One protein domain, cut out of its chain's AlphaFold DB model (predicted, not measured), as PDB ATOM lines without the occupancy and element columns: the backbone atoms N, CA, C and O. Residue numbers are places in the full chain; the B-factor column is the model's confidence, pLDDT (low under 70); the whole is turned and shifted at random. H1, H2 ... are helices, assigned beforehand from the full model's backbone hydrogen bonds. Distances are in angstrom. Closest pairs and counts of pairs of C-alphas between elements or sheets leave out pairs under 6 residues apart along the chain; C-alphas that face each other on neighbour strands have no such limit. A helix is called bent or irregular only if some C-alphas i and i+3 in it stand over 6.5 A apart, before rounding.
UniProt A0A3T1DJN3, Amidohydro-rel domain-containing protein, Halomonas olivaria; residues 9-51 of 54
ATOM      1  N   ARG A   9      -6.019  13.882   7.292       97.94
ATOM      2  CA  ARG A   9      -5.769  12.617   6.574       97.94
ATOM      3  C   ARG A   9      -6.769  11.513   6.927       97.94
ATOM      4  O   ARG A   9      -6.512  10.344   6.651       97.94
ATOM      5  N   VAL A  10      -7.885  11.863   7.565       98.12
ATOM      6  CA  VAL A  10      -8.931  10.916   7.979       98.12
ATOM      7  C   VAL A  10     -10.267  11.338   7.373       98.12
ATOM      8  O   VAL A  10     -10.613  12.516   7.400       98.12
ATOM      9  N   MET A  11     -11.024  10.381   6.837       98.00
ATOM     10  CA  MET A  11     -12.369  10.591   6.292       98.00
ATOM     11  C   MET A  11     -13.331   9.561   6.881       98.00
ATOM     12  O   MET A  11     -12.931   8.436   7.188       98.00
ATOM     13  N   PHE A  12     -14.588   9.956   7.055       97.94
ATOM     14  CA  PHE A  12     -15.668   9.060   7.446       97.94
ATOM     15  C   PHE A  12     -16.128   8.212   6.251       97.94
ATOM     16  O   PHE A  12     -16.197   8.696   5.124       97.94
ATOM     17  N   GLY A  13     -16.466   6.950   6.509       97.62
ATOM     18  CA  GLY A  13     -17.028   6.023   5.532       97.62
ATOM     19  C   GLY A  13     -17.932   5.012   6.230       97.62
ATOM     20  O   GLY A  13     -17.705   4.687   7.395       97.62
ATOM     21  N   THR A  14     -18.971   4.547   5.533       97.25
ATOM     22  CA  THR A  14     -19.987   3.645   6.102       97.25
ATOM     23  C   THR A  14     -19.835   2.190   5.680       97.25
ATOM     24  O   THR A  14     -20.489   1.353   6.278       97.25
ATOM     25  N   ASP A  15     -19.032   1.892   4.655       97.75
ATOM     26  CA  ASP A  15     -18.864   0.539   4.092       97.75
ATOM     27  C   ASP A  15     -20.189  -0.127   3.653       97.75
ATOM     28  O   ASP A  15     -20.414  -1.325   3.808       97.75
ATOM     29  N   TYR A  16     -21.120   0.668   3.118       96.50
ATOM     30  CA  TYR A  16     -22.365   0.146   2.548       96.50
ATOM     31  C   TYR A  16     -22.063  -0.627   1.247       96.50
ATOM     32  O   TYR A  16     -21.296  -0.116   0.425       96.50
ATOM     33  N   PRO A  17     -22.676  -1.806   0.998       97.31
ATOM     34  CA  PRO A  17     -23.797  -2.421   1.725       97.31
ATOM     35  C   PRO A  17     -23.413  -3.437   2.815       97.31
ATOM     36  O   PRO A  17     -24.276  -4.184   3.271       97.31
ATOM     37  N   PHE A  18     -22.148  -3.501   3.232       98.19
ATOM     38  CA  PHE A  18     -21.677  -4.473   4.225       98.19
ATOM     39  C   PHE A  18     -21.959  -4.047   5.673       98.19
ATOM     40  O   PHE A  18     -22.129  -4.908   6.536       98.19
ATOM     41  N   ALA A  19     -22.057  -2.741   5.938       97.31
ATOM     42  CA  ALA A  19     -22.441  -2.186   7.236       97.31
ATOM     43  C   ALA A  19     -23.638  -1.219   7.143       97.31
ATOM     44  O   ALA A  19     -23.888  -0.583   6.114       97.31
ATOM     45  N   ASP A  20     -24.394  -1.111   8.245       98.06
ATOM     46  CA  ASP A  20     -25.568  -0.239   8.342       98.06
ATOM     47  C   ASP A  20     -25.165   1.242   8.420       98.06
ATOM     48  O   ASP A  20     -24.421   1.681   9.307       98.06
ATOM     49  N   MET A  21     -25.704   2.043   7.500       98.12
ATOM     50  CA  MET A  21     -25.368   3.464   7.405       98.12
ATOM     51  C   MET A  21     -25.811   4.254   8.638       98.12
ATOM     52  O   MET A  21     -25.105   5.177   9.059       98.12
ATOM     53  N   LYS A  22     -26.977   3.927   9.216       97.81
ATOM     54  CA  LYS A  22     -27.532   4.675  10.349       97.81
ATOM     55  C   LYS A  22     -26.666   4.473  11.586       97.81
ATOM     56  O   LYS A  22     -26.274   5.455  12.211       97.81
ATOM     57  N   GLN A  23     -26.309   3.229  11.889       98.12
ATOM     58  CA  GLN A  23     -25.436   2.877  13.000       98.12
ATOM     59  C   GLN A  23     -24.080   3.586  12.898       98.12
ATOM     60  O   GLN A  23     -23.657   4.225  13.862       98.12
ATOM     61  N   GLY A  24     -23.420   3.528  11.734       97.56
ATOM     62  CA  GLY A  24     -22.128   4.191  11.528       97.56
ATOM     63  C   GLY A  24     -22.215   5.712  11.672       97.56
ATOM     64  O   GLY A  24     -21.373   6.338  12.321       97.56
ATOM     65  N   THR A  25     -23.267   6.316  11.116       98.06
ATOM     66  CA  THR A  25     -23.466   7.771  11.176       98.06
ATOM     67  C   THR A  25     -23.783   8.243  12.597       98.06
ATOM     68  O   THR A  25     -23.234   9.248  13.052       98.06
ATOM     69  N   ASP A  26     -24.643   7.526  13.322       98.31
ATOM     70  CA  ASP A  26     -25.007   7.870  14.699       98.31
ATOM     71  C   ASP A  26     -23.824   7.700  15.652       98.31
ATOM     72  O   ASP A  26     -23.575   8.585  16.477       98.31
ATOM     73  N   TRP A  27     -23.036   6.630  15.483       97.62
ATOM     74  CA  TRP A  27     -21.771   6.463  16.197       97.62
ATOM     75  C   TRP A  27     -20.865   7.679  15.990       97.62
ATOM     76  O   TRP A  27     -20.455   8.307  16.967       97.62
ATOM     77  N   PHE A  28     -20.605   8.066  14.736       97.94
ATOM     78  CA  PHE A  28     -19.689   9.166  14.432       97.94
ATOM     79  C   PHE A  28     -20.167  10.506  15.017       97.94
ATOM     80  O   PHE A  28     -19.370  11.269  15.568       97.94
ATOM     81  N   ARG A  29     -21.479  10.784  14.970       96.88
ATOM     82  CA  ARG A  29     -22.072  11.984  15.590       96.88
ATOM     83  C   ARG A  29     -21.824  12.033  17.099       96.88
ATOM     84  O   ARG A  29     -21.503  13.107  17.621       96.88
ATOM     85  N   ALA A  30     -21.935  10.887  17.773       97.75
ATOM     86  CA  ALA A  30     -21.788  10.755  19.219       97.75
ATOM     87  C   ALA A  30     -20.329  10.801  19.714       97.75
ATOM     88  O   ALA A  30     -20.104  11.107  20.884       97.75
ATOM     89  N   VAL A  31     -19.332  10.542  18.855       95.44
ATOM     90  CA  VAL A  31     -17.909  10.594  19.240       95.44
ATOM     91  C   VAL A  31     -17.568  11.950  19.872       95.44
ATOM     92  O   VAL A  31     -17.917  13.002  19.338       95.44
ATOM     93  N   ASN A  32     -16.846  11.961  20.995       96.56
ATOM     94  CA  ASN A  32     -16.396  13.203  21.624       96.56
ATOM     95  C   ASN A  32     -15.162  13.772  20.901       96.56
ATOM     96  O   ASN A  32     -14.024  13.424  21.210       96.56
ATOM     97  N   LEU A  33     -15.401  14.632  19.914       96.25
ATOM     98  CA  LEU A  33     -14.376  15.363  19.170       96.25
ATOM     99  C   LEU A  33     -14.765  16.841  19.051       96.25
ATOM    100  O   LEU A  33     -15.962  17.142  18.965       96.25
ATOM    101  N   PRO A  34     -13.784  17.759  18.971       97.12
ATOM    102  CA  PRO A  34     -14.046  19.151  18.624       97.12
ATOM    103  C   PRO A  34     -14.841  19.258  17.319       97.12
ATOM    104  O   PRO A  34     -14.622  18.478  16.388       97.12
ATOM    105  N   ARG A  35     -15.743  20.245  17.230       97.00
ATOM    106  CA  ARG A  35     -16.606  20.446  16.055       97.00
ATOM    107  C   ARG A  35     -15.803  20.530  14.756       97.00
ATOM    108  O   ARG A  35     -16.142  19.838  13.804       97.00
ATOM    109  N   GLU A  36     -14.721  21.305  14.749       97.38
ATOM    110  CA  GLU A  36     -13.852  21.468  13.577       97.38
ATOM    111  C   GLU A  36     -13.282  20.124  13.092       97.38
ATOM    112  O   GLU A  36     -13.341  19.802  11.906       97.38
ATOM    113  N   ALA A  37     -12.794  19.291  14.014       98.06
ATOM    114  CA  ALA A  37     -12.270  17.970  13.679       98.06
ATOM    115  C   ALA A  37     -13.362  17.049  13.116       98.06
ATOM    116  O   ALA A  37     -13.117  16.326  12.148       98.06
ATOM    117  N   LYS A  38     -14.579  17.098  13.684       98.00
ATOM    118  CA  LYS A  38     -15.721  16.342  13.152       98.00
ATOM    119  C   LYS A  38     -16.062  16.764  11.728       98.00
ATOM    120  O   LYS A  38     -16.295  15.892  10.906       98.00
ATOM    121  N   GLU A  39     -16.074  18.059  11.419       97.88
ATOM    122  CA  GLU A  39     -16.404  18.551  10.073       97.88
ATOM    123  C   GLU A  39     -15.352  18.159   9.032       97.88
ATOM    124  O   GLU A  39     -15.708  17.742   7.925       97.88
ATOM    125  N   LYS A  40     -14.068  18.209   9.406       98.31
ATOM    126  CA  LYS A  40     -12.970  17.717   8.562       98.31
ATOM    127  C   LYS A  40     -13.155  16.256   8.180       98.31
ATOM    128  O   LYS A  40     -13.166  15.937   6.991       98.31
ATOM    129  N   ILE A  41     -13.363  15.399   9.177       98.31
ATOM    130  CA  ILE A  41     -13.524  13.957   8.965       98.31
ATOM    131  C   ILE A  41     -14.841  13.643   8.242       98.31
ATOM    132  O   ILE A  41     -14.861  12.775   7.375       98.31
ATOM    133  N   ALA A  42     -15.929  14.341   8.576       97.81
ATOM    134  CA  ALA A  42     -17.249  14.081   8.012       97.81
ATOM    135  C   ALA A  42     -17.341  14.417   6.525       97.81
ATOM    136  O   ALA A  42     -17.967  13.661   5.787       97.81
ATOM    137  N   TYR A  43     -16.779  15.554   6.094       97.69
ATOM    138  CA  TYR A  43     -16.950  15.988   4.707       97.69
ATOM    139  C   TYR A  43     -15.858  16.912   4.156       97.69
ATOM    140  O   TYR A  43     -15.528  16.756   2.987       97.69
ATOM    141  N   ARG A  44     -15.243  17.832   4.920       98.25
ATOM    142  CA  ARG A  44     -14.314  18.828   4.320       98.25
ATOM    143  C   ARG A  44     -13.054  18.206   3.708       98.25
ATOM    144  O   ARG A  44     -12.555  18.692   2.696       98.25
ATOM    145  N   ASN A  45     -12.538  17.121   4.287       98.31
ATOM    146  CA  ASN A  45     -11.390  16.419   3.705       98.31
ATOM    147  C   ASN A  45     -11.758  15.760   2.367       98.31
ATOM    148  O   ASN A  45     -10.993  15.858   1.411       98.31
ATOM    149  N   ALA A  46     -12.942  15.145   2.289       98.25
ATOM    150  CA  ALA A  46     -13.469  14.557   1.062       98.25
ATOM    151  C   ALA A  46     -13.795  15.637   0.016       98.25
ATOM    152  O   ALA A  46     -13.437  15.484  -1.147       98.25
ATOM    153  N   GLU A  47     -14.396  16.753   0.438       98.06
ATOM    154  CA  GLU A  47     -14.663  17.944  -0.379       98.06
ATOM    155  C   GLU A  47     -13.384  18.407  -1.090       98.06
ATOM    156  O   GLU A  47     -13.342  18.496  -2.317       98.06
ATOM    157  N   LYS A  48     -12.303  18.603  -0.326       97.75
ATOM    158  CA  LYS A  48     -11.001  19.019  -0.857       97.75
ATOM    159  C   LYS A  48     -10.352  17.958  -1.745       97.75
ATOM    160  O   LYS A  48      -9.796  18.307  -2.782       97.75
ATOM    161  N   LEU A  49     -10.354  16.694  -1.320       98.19
ATOM    162  CA  LEU A  49      -9.645  15.620  -2.022       98.19
ATOM    163  C   LEU A  49     -10.323  15.253  -3.344       98.19
ATOM    164  O   LEU A  49      -9.642  15.049  -4.345       98.19
ATOM    165  N   PHE A  50     -11.650  15.164  -3.339       97.94
ATOM    166  CA  PHE A  50     -12.436  14.729  -4.490       97.94
ATOM    167  C   PHE A  50     -12.998  15.895  -5.315       97.94
ATOM    168  O   PHE A  50     -13.628  15.656  -6.340       97.94
ATOM    169  N   GLY A  51     -12.783  17.148  -4.898       97.44
ATOM    170  CA  GLY A  51     -13.267  18.332  -5.619       97.44
ATOM    171  C   GLY A  51     -14.793  18.467  -5.625       97.44
ATOM    172  O   GLY A  51     -15.362  19.013  -6.569       97.44
TER     173      GLY A  51
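AT A GLANCE: This is residues 9 to 51 of the 54 residues of the protein "Amidohydro-rel domain-containing protein" of Halomonas olivaria (UniProt A0A3T1DJN3). The longest helix, H2, makes a V with the shorter H1, and an unnamed stretch, residues 9 to 20, runs across the open side of the V from H2 to the beginning of H1. Residues 30 to 35 stick out at the tip. The printed part has 43 residues with two named helices, H1 then H2, and no named strand; it is all helix. It is flat and only just compact, close to loose: the radius of gyration of the C-alphas is 10.9 A, and the spans are 26 by 25 by 13 A.

HOW THE PARTS SIT: H2, residues 35 to 50, has a kink of 42 degrees near residue 42. It is irregular: C-alphas 42 and 45 are 7.6 A apart. H1, residues 21 to 30, and H2 are near each other, with 6 pairs of C-alphas within 10 A and the closest at 8.1 A. In H1 every O i to N i+4 pair is within hydrogen-bond range; in H2, 10 of 12 are.

IN THESE COORDINATES: H2 measures 21.7 A from first to last C-alpha and ends with C-alpha 50 at (-12.436, 14.729, -4.490). H1 measures 14.3 A and begins with C-alpha 21 at (-25.368, 3.464, 7.405).

THE WHOLE: The C-alphas farthest apart, of Pro 17 and Pro 34, are 29.1 A apart. The link from H1 to H2 is tight. The printed part has no cut, and no printed residue is under pLDDT 70.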